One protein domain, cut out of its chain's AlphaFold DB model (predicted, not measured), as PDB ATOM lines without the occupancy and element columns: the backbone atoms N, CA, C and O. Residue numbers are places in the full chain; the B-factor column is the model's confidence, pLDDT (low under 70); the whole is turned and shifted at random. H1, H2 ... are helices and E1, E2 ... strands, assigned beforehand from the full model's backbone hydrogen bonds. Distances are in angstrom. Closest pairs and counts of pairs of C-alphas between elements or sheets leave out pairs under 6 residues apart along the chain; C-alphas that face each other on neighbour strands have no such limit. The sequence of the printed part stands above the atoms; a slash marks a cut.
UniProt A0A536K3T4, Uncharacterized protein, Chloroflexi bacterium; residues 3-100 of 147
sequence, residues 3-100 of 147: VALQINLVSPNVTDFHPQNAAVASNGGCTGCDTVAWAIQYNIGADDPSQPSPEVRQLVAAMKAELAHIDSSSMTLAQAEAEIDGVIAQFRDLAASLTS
ATOM      1  N   VAL A   3     248.871 285.085 325.919       94.00
ATOM      2  CA  VAL A   3     250.112 284.583 326.525       94.00
ATOM      3  C   VAL A   3     251.311 285.056 325.709       94.00
ATOM      4  O   VAL A   3     251.314 284.938 324.487       94.00
ATOM      5  N   ALA A   4     252.331 285.576 326.388       95.88
ATOM      6  CA  ALA A   4     253.587 286.013 325.798       95.88
ATOM      7  C   ALA A   4     254.776 285.446 326.590       95.88
ATOM      8  O   ALA A   4     255.024 285.827 327.738       95.88
ATOM      9  N   LEU A   5     255.514 284.518 325.979       95.19
ATOM     10  CA  LEU A   5     256.665 283.841 326.582       95.19
ATOM     11  C   LEU A   5     257.938 284.212 325.821       95.19
ATOM     12  O   LEU A   5     257.998 284.057 324.600       95.19
ATOM     13  N   GLN A   6     258.960 284.681 326.536       95.12
ATOM     14  CA  GLN A   6     260.206 285.154 325.931       95.12
ATOM     15  C   GLN A   6     261.443 284.712 326.719       95.12
ATOM     16  O   GLN A   6     261.542 284.944 327.921       95.12
ATOM     17  N   ILE A   7     262.424 284.126 326.030       93.12
ATOM     18  CA  ILE A   7     263.777 283.905 326.558       93.12
ATOM     19  C   ILE A   7     264.738 284.698 325.683       93.12
ATOM     20  O   ILE A   7     264.834 284.452 324.482       93.12
ATOM     21  N   ASN A   8     265.454 285.635 326.291       92.06
ATOM     22  CA  ASN A   8     266.541 286.360 325.657       92.06
ATOM     23  C   ASN A   8     267.859 285.702 326.068       92.06
ATOM     24  O   ASN A   8     268.182 285.675 327.254       92.06
ATOM     25  N   LEU A   9     268.613 285.189 325.094       90.44
ATOM     26  CA  LEU A   9     270.014 284.823 325.295       90.44
ATOM     27  C   LEU A   9     270.858 286.071 325.068       90.44
ATOM     28  O   LEU A   9     270.779 286.702 324.014       90.44
ATOM     29  N   VAL A  10     271.625 286.455 326.079       91.12
ATOM     30  CA  VAL A  10     272.312 287.740 326.124       91.12
ATOM     31  C   VAL A  10     273.803 287.489 326.268       91.12
ATOM     32  O   VAL A  10     274.228 286.682 327.092       91.12
ATOM     33  N   SER A  11     274.608 288.190 325.470       88.62
ATOM     34  CA  SER A  11     276.056 288.165 325.665       88.62
ATOM     35  C   SER A  11     276.401 288.778 327.029       88.62
ATOM     36  O   SER A  11     275.845 289.827 327.367       88.62
ATOM     37  N   PRO A  12     277.353 288.207 327.787       85.38
ATOM     38  CA  PRO A  12     277.773 288.764 329.075       85.38
ATOM     39  C   PRO A  12     278.349 290.188 328.972       85.38
ATOM     40  O   PRO A  12     278.433 290.884 329.978       85.38
ATOM     41  N   ASN A  13     278.716 290.640 327.766       88.75
ATOM     42  CA  ASN A  13     279.332 291.947 327.525       88.75
ATOM     43  C   ASN A  13     278.342 293.029 327.058       88.75
ATOM     44  O   ASN A  13     278.776 294.097 326.622       88.75
ATOM     45  N   VAL A  14     277.028 292.772 327.082       89.88
ATOM     46  CA  VAL A  14     276.047 293.782 326.663       89.88
ATOM     47  C   VAL A  14     276.020 294.946 327.662       89.88
ATOM     48  O   VAL A  14     275.972 294.738 328.873       89.88
ATOM     49  N   THR A  15     276.054 296.181 327.163       89.38
ATOM     50  CA  THR A  15     276.034 297.399 327.997       89.38
ATOM     51  C   THR A  15     274.713 298.156 327.930       89.38
ATOM     52  O   THR A  15     274.407 298.921 328.841       89.38
ATOM     53  N   ASP A  16     273.924 297.922 326.885       92.38
ATOM     54  CA  ASP A  16     272.599 298.499 326.681       92.38
ATOM     55  C   ASP A  16     271.594 297.367 326.441       92.38
ATOM     56  O   ASP A  16     271.687 296.637 325.451       92.38
ATOM     57  N   PHE A  17     270.683 297.153 327.393       92.00
ATOM     58  CA  PHE A  17     269.770 296.011 327.379       92.00
ATOM     59  C   PHE A  17     268.406 296.375 327.976       92.00
ATOM     60  O   PHE A  17     268.246 296.498 329.191       92.00
ATOM     61  N   HIS A  18     267.405 296.514 327.101       94.50
ATOM     62  CA  HIS A  18     266.044 296.937 327.442       94.50
ATOM     63  C   HIS A  18     264.987 295.969 326.876       94.50
ATOM     64  O   HIS A  18     264.293 296.301 325.912       94.50
ATOM     65  N   PRO A  19     264.856 294.752 327.431       94.12
ATOM     66  CA  PRO A  19     263.906 293.769 326.929       94.12
ATOM     67  C   PRO A  19     262.464 294.145 327.303       94.12
ATOM     68  O   PRO A  19     262.197 294.612 328.413       94.12
ATOM     69  N   GLN A  20     261.532 293.928 326.374       95.62
ATOM     70  CA  GLN A  20     260.109 294.216 326.546       95.62
ATOM     71  C   GLN A  20     259.280 292.981 326.196       95.62
ATOM     72  O   GLN A  20     259.395 292.459 325.089       95.62
ATOM     73  N   ASN A  21     258.404 292.583 327.118       96.44
ATOM     74  CA  ASN A  21     257.427 291.520 326.926       96.44
ATOM     75  C   ASN A  21     256.075 291.968 327.488       96.44
ATOM     76  O   ASN A  21     256.015 292.508 328.594       96.44
ATOM     77  N   ALA A  22     254.996 291.739 326.746       95.75
ATOM     78  CA  ALA A  22     253.654 292.125 327.158       95.75
ATOM     79  C   ALA A  22     252.610 291.162 326.593       95.75
ATOM     80  O   ALA A  22     252.700 290.726 325.448       95.75
ATOM     81  N   ALA A  23     251.578 290.894 327.390       96.50
ATOM     82  CA  ALA A  23     250.369 290.203 326.971       96.50
ATOM     83  C   ALA A  23     249.165 291.048 327.380       96.50
ATOM     84  O   ALA A  23     249.115 291.569 328.494       96.50
ATOM     85  N   VAL A  24     248.198 291.192 326.476       94.06
ATOM     86  CA  VAL A  24     247.004 292.012 326.694       94.06
ATOM     87  C   VAL A  24     245.776 291.190 326.342       94.06
ATOM     88  O   VAL A  24     245.670 290.668 325.236       94.06
ATOM     89  N   ALA A  25     244.834 291.101 327.278       92.62
ATOM     90  CA  ALA A  25     243.517 290.520 327.061       92.62
ATOM     91  C   ALA A  25     242.446 291.530 327.496       92.62
ATOM     92  O   ALA A  25     242.622 292.230 328.490       92.62
ATOM     93  N   SER A  26     241.358 291.624 326.732       90.88
ATOM     94  CA  SER A  26     240.259 292.564 326.974       90.88
ATOM     95  C   SER A  26     238.918 291.870 326.749       90.88
ATOM     96  O   SER A  26     238.778 291.088 325.811       90.88
ATOM     97  N   ASN A  27     237.943 292.162 327.611       87.50
ATOM     98  CA  ASN A  27     236.570 291.643 327.591       87.50
ATOM     99  C   ASN A  27     235.548 292.720 327.172       87.50
ATOM    100  O   ASN A  27     234.400 292.712 327.617       87.50
ATOM    101  N   GLY A  28     235.976 293.680 326.346       88.38
ATOM    102  CA  GLY A  28     235.174 294.842 325.966       88.38
ATOM    103  C   GLY A  28     233.747 294.488 325.525       88.38
ATOM    104  O   GLY A  28     233.544 293.694 324.611       88.38
ATOM    105  N   GLY A  29     232.760 295.117 326.168       83.56
ATOM    106  CA  GLY A  29     231.348 294.985 325.805       83.56
ATOM    107  C   GLY A  29     230.643 293.731 326.324       83.56
ATOM    108  O   GLY A  29     229.507 293.495 325.915       83.56
ATOM    109  N   CYS A  30     231.252 292.949 327.221       87.75
ATOM    110  CA  CYS A  30     230.567 291.833 327.863       87.75
ATOM    111  C   CYS A  30     230.471 291.983 329.389       87.75
ATOM    112  O   CYS A  30     231.346 292.551 330.045       87.75
ATOM    113  N   THR A  31     229.396 291.437 329.957       84.25
ATOM    114  CA  THR A  31     229.171 291.384 331.404       84.25
ATOM    115  C   THR A  31     229.422 289.962 331.879       84.25
ATOM    116  O   THR A  31     228.744 289.040 331.431       84.25
ATOM    117  N   GLY A  32     230.376 289.791 332.794       81.12
ATOM    118  CA  GLY A  32     230.680 288.490 333.388       81.12
ATOM    119  C   GLY A  32     231.560 287.567 332.540       81.12
ATOM    120  O   GLY A  32     231.543 286.369 332.792       81.12
ATOM    121  N   CYS A  33     232.312 288.080 331.553       88.69
ATOM    122  CA  CYS A  33     233.408 287.296 330.974       88.69
ATOM    123  C   CYS A  33     234.710 287.549 331.718       88.69
ATOM    124  O   CYS A  33     235.077 288.700 331.985       88.69
ATOM    125  N   ASP A  34     235.449 286.468 331.906       86.50
ATOM    126  CA  ASP A  34     236.806 286.487 332.410       86.50
ATOM    127  C   ASP A  34     237.806 286.591 331.256       86.50
ATOM    128  O   ASP A  34     237.634 286.014 330.176       86.50
ATOM    129  N   THR A  35     238.873 287.350 331.482       89.50
ATOM    130  CA  THR A  35     240.008 287.426 330.564       89.50
ATOM    131  C   THR A  35     241.298 287.354 331.333       89.50
ATOM    132  O   THR A  35     241.506 288.109 332.278       89.50
ATOM    133  N   VAL A  36     242.189 286.498 330.854       89.88
ATOM    134  CA  VAL A  36     243.491 286.268 331.465       89.88
ATOM    135  C   VAL A  36     244.599 286.613 330.477       89.88
ATOM    136  O   VAL A  36     244.476 286.358 329.272       89.88
ATOM    137  N   ALA A  37     245.660 287.236 330.990       94.56
ATOM    138  CA  ALA A  37     246.850 287.604 330.239       94.56
ATOM    139  C   ALA A  37     248.115 287.245 331.030       94.56
ATOM    140  O   ALA A  37     248.247 287.644 332.186       94.56
ATOM    141  N   TRP A  38     249.049 286.534 330.396       94.50
ATOM    142  CA  TRP A  38     250.331 286.145 330.991       94.50
ATOM    143  C   TRP A  38     251.497 286.634 330.150       94.50
ATOM    144  O   TRP A  38     251.566 286.342 328.961       94.50
ATOM    145  N   ALA A  39     252.450 287.317 330.778       96.81
ATOM    146  CA  ALA A  39     253.715 287.684 330.157       96.81
ATOM    147  C   ALA A  39     254.869 287.197 331.037       96.81
ATOM    148  O   ALA A  39     255.018 287.650 332.170       96.81
ATOM    149  N   ILE A  40     255.676 286.262 330.529       95.81
ATOM    150  CA  ILE A  40     256.844 285.720 331.234       95.81
ATOM    151  C   ILE A  40     258.084 285.939 330.379       95.81
ATOM    152  O   ILE A  40     258.111 285.576 329.204       95.81
ATOM    153  N   GLN A  41     259.114 286.535 330.974       95.88
ATOM    154  CA  GLN A  41     260.370 286.829 330.297       95.88
ATOM    155  C   GLN A  41     261.568 286.383 331.138       95.88
ATOM    156  O   GLN A  41     261.666 286.749 332.308       95.88
ATOM    157  N   TYR A  42     262.507 285.673 330.513       94.12
ATOM    158  CA  TYR A  42     263.824 285.364 331.066       94.12
ATOM    159  C   TYR A  42     264.922 286.022 330.237       94.12
ATOM    160  O   TYR A  42     264.852 286.050 329.011       94.12
ATOM    161  N   ASN A  43     265.956 286.512 330.914       93.06
ATOM    162  CA  ASN A  43     267.169 287.027 330.291       93.06
ATOM    163  C   ASN A  43     268.336 286.203 330.831       93.06
ATOM    164  O   ASN A  43     268.594 286.231 332.033       93.06
ATOM    165  N   ILE A  44     268.983 285.433 329.964       89.88
ATOM    166  CA  ILE A  44     269.969 284.422 330.344       89.88
ATOM    167  C   ILE A  44     271.289 284.755 329.659       89.88
ATOM    168  O   ILE A  44     271.330 284.939 328.443       89.88
ATOM    169  N   GLY A  45     272.361 284.845 330.445       88.00
ATOM    170  CA  GLY A  45     273.713 285.016 329.921       88.00
ATOM    171  C   GLY A  45     274.169 283.759 329.184       88.00
ATOM    172  O   GLY A  45     274.046 282.665 329.728       88.00
ATOM    173  N   ALA A  46     274.689 283.909 327.970       85.75
ATOM    174  CA  ALA A  46     275.236 282.809 327.180       85.75
ATOM    175  C   ALA A  46     276.546 283.229 326.501       85.75
ATOM    176  O   ALA A  46     276.655 284.357 326.014       85.75
ATOM    177  N   ASP A  47     277.515 282.310 326.440       83.19
ATOM    178  CA  ASP A  47     278.798 282.547 325.765       83.19
ATOM    179  C   ASP A  47     278.612 282.733 324.252       83.19
ATOM    180  O   ASP A  47     279.155 283.672 323.668       83.19
ATOM    181  N   ASP A  48     277.780 281.888 323.631       82.94
ATOM    182  CA  ASP A  48     277.291 282.060 322.259       82.94
ATOM    183  C   ASP A  48     275.753 282.179 322.253       82.94
ATOM    184  O   ASP A  48     275.044 281.172 322.185       82.94
ATOM    185  N   PRO A  49     275.198 283.405 322.309       81.94
ATOM    186  CA  PRO A  49     273.753 283.613 322.278       81.94
ATOM    187  C   PRO A  49     273.134 283.386 320.885       81.94
ATOM    188  O   PRO A  49     271.909 283.396 320.761       81.94
ATOM    189  N   SER A  50     273.941 283.204 319.830       83.19
ATOM    190  CA  SER A  50     273.457 283.099 318.445       83.19
ATOM    191  C   SER A  50     273.053 281.679 318.035       83.19
ATOM    192  O   SER A  50     272.326 281.502 317.054       83.19
ATOM    193  N   GLN A  51     273.475 280.665 318.794       78.19
ATOM    194  CA  GLN A  51     273.261 279.259 318.456       78.19
ATOM    195  C   GLN A  51     272.670 278.465 319.628       78.19
ATOM    196  O   GLN A  51     273.386 277.732 320.309       78.19
ATOM    197  N   PRO A  52     271.342 278.535 319.845       80.31
ATOM    198  CA  PRO A  52     270.685 277.627 320.776       80.31
ATOM    199  C   PRO A  52     270.859 276.174 320.316       80.31
ATOM    200  O   PRO A  52     270.823 275.886 319.112       80.31
ATOM    201  N   SER A  53     271.011 275.256 321.275       84.44
ATOM    202  CA  SER A  53     271.197 273.833 320.984       84.44
ATOM    203  C   SER A  53     269.994 273.243 320.218       84.44
ATOM    204  O   SER A  53     268.879 273.783 320.282       84.44
ATOM    205  N   PRO A  54     270.174 272.142 319.462       86.56
ATOM    206  CA  PRO A  54     269.069 271.444 318.805       86.56
ATOM    207  C   PRO A  54     267.915 271.096 319.754       86.56
ATOM    208  O   PRO A  54     266.757 271.275 319.384       86.56
ATOM    209  N   GLU A  55     268.231 270.673 320.975       84.62
ATOM    210  CA  GLU A  55     267.270 270.291 322.011       84.62
ATOM    211  C   GLU A  55     266.424 271.493 322.445       84.62
ATOM    212  O   GLU A  55     265.197 271.403 322.483       84.62
ATOM    213  N   VAL A  56     267.059 272.648 322.680       87.69
ATOM    214  CA  VAL A  56     266.366 273.904 323.011       87.69
ATOM    215  C   VAL A  56     265.405 274.293 321.890       87.69
ATOM    216  O   VAL A  56     264.246 274.622 322.143       87.69
ATOM    217  N   ARG A  57     265.854 274.221 320.630       89.94
ATOM    218  CA  ARG A  57     265.004 274.530 319.469       89.94
ATOM    219  C   ARG A  57     263.808 273.588 319.371       89.94
ATOM    220  O   ARG A  57     262.709 274.042 319.057       89.94
ATOM    221  N   GLN A  58     264.014 272.302 319.642       90.31
ATOM    222  CA  GLN A  58     262.956 271.302 319.600       90.31
ATOM    223  C   GLN A  58     261.929 271.515 320.716       90.31
ATOM    224  O   GLN A  58     260.732 271.477 320.439       90.31
ATOM    225  N   LEU A  59     262.373 271.823 321.937       90.44
ATOM    226  CA  LEU A  59     261.471 272.118 323.049       90.44
ATOM    227  C   LEU A  59     260.659 273.395 322.796       90.44
ATOM    228  O   LEU A  59     259.448 273.412 322.996       90.44
ATOM    229  N   VAL A  60     261.289 274.448 322.266       91.88
ATOM    230  CA  VAL A  60     260.574 275.668 321.856       91.88
ATOM    231  C   VAL A  60     259.549 275.372 320.759       91.88
ATOM    232  O   VAL A  60     258.447 275.918 320.788       91.88
ATOM    233  N   ALA A  61     259.882 274.518 319.788       93.50
ATOM    234  CA  ALA A  61     258.941 274.118 318.746       93.50
ATOM    235  C   ALA A  61     257.753 273.321 319.314       93.50
ATOM    236  O   ALA A  61     256.622 273.559 318.895       93.50
ATOM    237  N   ALA A  62     257.995 272.435 320.284       93.75
ATOM    238  CA  ALA A  62     256.948 271.684 320.973       93.75
ATOM    239  C   ALA A  62     255.993 272.617 321.737       93.75
ATOM    240  O   ALA A  62     254.792 272.583 321.486       93.75
ATOM    241  N   MET A  63     256.524 273.537 322.552       93.25
ATOM    242  CA  MET A  63     255.708 274.524 323.274       93.25
ATOM    243  C   MET A  63     254.889 275.410 322.321       93.25
ATOM    244  O   MET A  63     253.730 275.716 322.588       93.25
ATOM    245  N   LYS A  64     255.456 275.807 321.170       93.88
ATOM    246  CA  LYS A  64     254.716 276.553 320.135       93.88
ATOM    247  C   LYS A  64     253.565 275.742 319.546       93.88
ATOM    248  O   LYS A  64     252.504 276.307 319.291       93.88
ATOM    249  N   ALA A  65     253.778 274.452 319.301       94.44
ATOM    250  CA  ALA A  65     252.739 273.571 318.785       94.44
ATOM    251  C   ALA A  65     251.605 273.386 319.804       94.44
ATOM    252  O   ALA A  65     250.440 273.422 319.420       94.44
ATOM    253  N   GLU A  66     251.935 273.261 321.089       93.62
ATOM    254  CA  GLU A  66     250.964 273.160 322.182       93.62
ATOM    255  C   GLU A  66     250.131 274.444 322.315       93.62
ATOM    256  O   GLU A  66     248.905 274.391 322.294       93.62
ATOM    257  N   LEU A  67     250.768 275.620 322.294       93.06
ATOM    258  CA  LEU A  67     250.051 276.903 322.281       93.06
ATOM    259  C   LEU A  67     249.137 277.059 321.056       93.06
ATOM    260  O   LEU A  67     248.006 277.521 321.188       93.06
ATOM    261  N   ALA A  68     249.596 276.651 319.868       93.44
ATOM    262  CA  ALA A  68     248.780 276.686 318.653       93.44
ATOM    263  C   ALA A  68     247.601 275.697 318.713       93.44
ATOM    264  O   ALA A  68     246.522 275.971 318.184       93.44
ATOM    265  N   HIS A  69     247.785 274.548 319.366       92.94
ATOM    266  CA  HIS A  69     246.708 273.600 319.619       92.94
ATOM    267  C   HIS A  69     245.647 274.196 320.549       92.94
ATOM    268  O   HIS A  69     244.457 274.087 320.251       92.94
ATOM    269  N   ILE A  70     246.065 274.872 321.622       91.44
ATOM    270  CA  ILE A  70     245.153 275.523 322.569       91.44
ATOM    271  C   ILE A  70     244.348 276.631 321.874       91.44
ATOM    272  O   ILE A  70     243.134 276.690 322.034       91.44
ATOM    273  N   ASP A  71     245.004 277.454 321.049       90.06
ATOM    274  CA  ASP A  71     244.368 278.553 320.302       90.06
ATOM    275  C   ASP A  71     243.338 278.066 319.267       90.06
ATOM    276  O   ASP A  71     242.287 278.678 319.079       90.06
ATOM    277  N   SER A  72     243.612 276.936 318.609       92.06
ATOM    278  CA  SER A  72     242.754 276.396 317.545       92.06
ATOM    279  C   SER A  72     241.646 275.456 318.028       92.06
ATOM    280  O   SER A  72     240.761 275.097 317.246       92.06
ATOM    281  N   SER A  73     241.665 275.048 319.297       91.31
ATOM    282  CA  SER A  73     240.717 274.078 319.843       91.31
ATOM    283  C   SER A  73     239.505 274.742 320.493       91.31
ATOM    284  O   SER A  73     239.599 275.763 321.171       91.31
ATOM    285  N   SER A  74     238.334 274.118 320.353       89.00
ATOM    286  CA  SER A  74     237.128 274.535 321.070       89.00
ATOM    287  C   SER A  74     237.152 273.996 322.504       89.00
ATOM    288  O   SER A  74     236.731 272.865 322.751       89.00
ATOM    289  N   MET A  75     237.641 274.793 323.447       90.31
ATOM    290  CA  MET A  75     237.687 274.437 324.867       90.31
ATOM    291  C   MET A  75     237.170 275.570 325.758       90.31
ATOM    292  O   MET A  75     237.027 276.714 325.326       90.31
ATOM    293  N   THR A  76     236.838 275.241 327.007       91.31
ATOM    294  CA  THR A  76     236.466 276.251 328.009       91.31
ATOM    295  C   THR A  76     237.690 277.065 328.433       91.31
ATOM    296  O   THR A  76     238.816 276.582 328.327       91.31
ATOM    297  N   LEU A  77     237.484 278.276 328.968       87.81
ATOM    298  CA  LEU A  77     238.587 279.094 329.487       87.81
ATOM    299  C   LEU A  77     239.402 278.340 330.550       87.81
ATOM    300  O   LEU A  77     240.620 278.305 330.457       87.81
ATOM    301  N   ALA A  78     238.732 277.668 331.490       90.81
ATOM    302  CA  ALA A  78     239.398 276.908 332.547       90.81
ATOM    303  C   ALA A  78     240.253 275.743 332.010       90.81
ATOM    304  O   ALA A  78     241.315 275.456 332.550       90.81
ATOM    305  N   GLN A  79     239.813 275.070 330.938       93.19
ATOM    306  CA  GLN A  79     240.642 274.059 330.274       93.19
ATOM    307  C   GLN A  79     241.842 274.691 329.573       93.19
ATOM    308  O   GLN A  79     242.951 274.189 329.717       93.19
ATOM    309  N   ALA A  80     241.632 275.798 328.859       92.06
ATOM    310  CA  ALA A  80     242.711 276.499 328.174       92.06
ATOM    311  C   ALA A  80     243.777 277.003 329.158       92.06
ATOM    312  O   ALA A  80     244.968 276.912 328.875       92.06
ATOM    313  N   GLU A  81     243.354 277.484 330.328       92.62
ATOM    314  CA  GLU A  81     244.242 277.879 331.424       92.62
ATOM    315  C   GLU A  81     245.056 276.698 331.960       92.62
ATOM    316  O   GLU A  81     246.271 276.818 332.075       92.62
ATOM    317  N   ALA A  82     244.426 275.547 332.213       94.69
ATOM    318  CA  ALA A  82     245.130 274.363 332.707       94.69
ATOM    319  C   ALA A  82     246.191 273.842 331.717       94.69
ATOM    320  O   ALA A  82     247.282 273.449 332.126       94.69
ATOM    321  N   GLU A  83     245.892 273.861 330.416       94.56
ATOM    322  CA  GLU A  83     246.853 273.491 329.366       94.56
ATOM    323  C   GLU A  83     247.998 274.521 329.278       94.56
ATOM    324  O   GLU A  83     249.176 274.164 329.206       94.56
ATOM    325  N   ILE A  84     247.691 275.821 329.376       95.06
ATOM    326  CA  ILE A  84     248.712 276.882 329.409       95.06
ATOM    327  C   ILE A  84     249.608 276.779 330.635       95.06
ATOM    328  O   ILE A  84     250.808 277.022 330.512       95.06
ATOM    329  N   ASP A  85     249.078 276.404 331.796       95.62
ATOM    330  CA  ASP A  85     249.890 276.164 332.990       95.62
ATOM    331  C   ASP A  85     250.937 275.066 332.737       95.62
ATOM    332  O   ASP A  85     252.083 275.192 333.182       95.62
ATOM    333  N   GLY A  86     250.585 274.043 331.950       95.38
ATOM    334  CA  GLY A  86     251.510 273.022 331.457       95.38
ATOM    335  C   GLY A  86     252.624 273.603 330.582       95.38
ATOM    336  O   GLY A  86     253.806 273.370 330.846       95.38
ATOM    337  N   VAL A  87     252.273 274.434 329.596       95.50
ATOM    338  CA  VAL A  87     253.258 275.130 328.746       95.50
ATOM    339  C   VAL A  87     254.164 276.044 329.576       95.50
ATOM    340  O   VAL A  87     255.377 276.083 329.373       95.50
ATOM    341  N   ILE A  88     253.599 276.780 330.535       95.56
ATOM    342  CA  ILE A  88     254.349 277.671 331.425       95.56
ATOM    343  C   ILE A  88     255.331 276.870 332.286       95.56
ATOM    344  O   ILE A  88     256.455 277.331 332.504       95.56
ATOM    345  N   ALA A  89     254.947 275.689 332.772       96.38
ATOM    346  CA  ALA A  89     255.850 274.809 333.507       96.38
ATOM    347  C   ALA A  89     257.030 274.360 332.628       96.38
ATOM    348  O   ALA A  89     258.179 274.581 333.007       96.38
ATOM    349  N   GLN A  90     256.764 273.867 331.414       94.50
ATOM    350  CA  GLN A  90     257.817 273.494 330.457       94.50
ATOM    351  C   GLN A  90     258.748 274.671 330.131       94.50
ATOM    352  O   GLN A  90     259.966 274.519 330.035       94.50
ATOM    353  N   PHE A  91     258.186 275.873 329.995       95.00
ATOM    354  CA  PHE A  91     258.943 277.092 329.737       95.00
ATOM    355  C   PHE A  91     259.872 277.466 330.901       95.00
ATOM    356  O   PHE A  91     261.022 277.857 330.679       95.00
ATOM    357  N   ARG A  92     259.398 277.323 332.145       94.75
ATOM    358  CA  ARG A  92     260.209 277.516 333.359       94.75
ATOM    359  C   ARG A  92     261.333 276.491 333.447       94.75
ATOM    360  O   ARG A  92     262.462 276.874 333.748       94.75
ATOM    361  N   ASP A  93     261.048 275.232 333.135       93.44
ATOM    362  CA  ASP A  93     262.043 274.156 333.141       93.44
ATOM    363  C   ASP A  93     263.122 274.382 332.076       93.44
ATOM    364  O   ASP A  93     264.312 274.220 332.351       93.44
ATOM    365  N   LEU A  94     262.737 274.850 330.883       91.69
ATOM    366  CA  LEU A  94     263.694 275.260 329.858       91.69
ATOM    367  C   LEU A  94     264.599 276.380 330.371       91.69
ATOM    368  O   LEU A  94     265.821 276.272 330.277       91.69
ATOM    369  N   ALA A  95     264.023 277.441 330.936       91.62
ATOM    370  CA  ALA A  95     264.805 278.544 331.482       91.62
ATOM    371  C   ALA A  95     265.770 278.065 332.580       91.62
ATOM    372  O   ALA A  95     266.947 278.422 332.555       91.62
ATOM    373  N   ALA A  96     265.307 277.194 333.481       91.00
ATOM    374  CA  ALA A  96     266.140 276.593 334.516       91.00
ATOM    375  C   ALA A  96     267.297 275.773 333.919       91.00
ATOM    376  O   ALA A  96     268.442 275.904 334.366       91.00
ATOM    377  N   SER A  97     267.029 274.983 332.873       88.06
ATOM    378  CA  SER A  97     268.053 274.188 332.185       88.06
ATOM    379  C   SER A  97     269.133 275.063 331.545       88.06
ATOM    380  O   SER A  97     270.315 274.765 331.670       88.06
ATOM    381  N   LEU A  98     268.744 276.197 330.952       86.56
ATOM    382  CA  LEU A  98     269.660 277.155 330.329       86.56
ATOM    383  C   LEU A  98     270.521 277.905 331.353       86.56
ATOM    384  O   LEU A  98     271.631 278.315 331.034       86.56
ATOM    385  N   THR A  99     270.030 278.086 332.580       83.00
ATOM    386  CA  THR A  99     270.803 278.698 333.677       83.00
ATOM    387  C   THR A  99     271.667 277.707 334.457       83.00
ATOM    388  O   THR A  99     272.482 278.118 335.282       83.00
ATOM    389  N   SER A 100     271.490 276.405 334.232       76.06
ATOM    390  CA  SER A 100     272.200 275.367 334.975       76.06
ATOM    391  C   SER A 100     273.595 275.156 334.391       76.06
ATOM    392  O   SER A 100     273.763 274.466 333.391       76.06
TER     393      SER A 100
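Overview. This is residues 3 to 100 of the 147 residues of an uncharacterized protein of Chloroflexi bacterium (UniProt A0A536K3T4). An elongated body in which two long parallel strands, E1 and E2, run side by side, with a helical hairpin, H1 and H2, lengthwise along one side of them. H2 packs on the strand pair with its residues 84 to 99, and the long link of residues 11 to 36 loops back along the side of the strands away from the helices. The printed part has 98 residues, with two named strands followed by two named helices, in the order E1, E2, H1, H2; the class is mixed, helices and strands. It is loose, with a radius of gyration of the C-alphas of 16.0 A, and spans 50 by 29 by 19 A.

Arrangement. E1, residues 3 to 10, and E2, residues 37 to 45, are parallel neighbours at 10 degrees, with N 4 and O 38 at 2.8 A and N 42 and O 6 at 2.9 A, within hydrogen-bond range. H1, residues 54 to 72, is apart from E1. H2, residues 77 to 99, touches H1 at a shallow tilt of 12 degrees, opposite ways, a hairpin; their closest C-alphas, of Met 63 and Val 87, are 6.0 A apart. The closest C-alphas of E2 and H2, Ile 44 and Thr 99, are 6.7 A apart; those of E1 and H2, Ile 7 and Ala 95, 7.4 A. In H1 and H2 every O i to N i+4 pair is within hydrogen-bond range.

Along the chain. E1 begins at C-alpha 3 (250.112, 284.583, 326.525) and is 22.4 A long; E2 measures 27.0 A. H1 is 26.8 A long, and H2, 32.5 A, ends at C-alpha 99 (270.803, 278.698, 333.677).

Size, cuts and confidence. The C-alphas farthest apart, of Thr 31 and Asp 47, are 50.7 A from each other. The printed part has no cut. The link from E1 to E2 is long, E2 to H1 short, H1 to H2 tight. The mean pLDDT of the printed part is 90.8, and no printed residue is under 70.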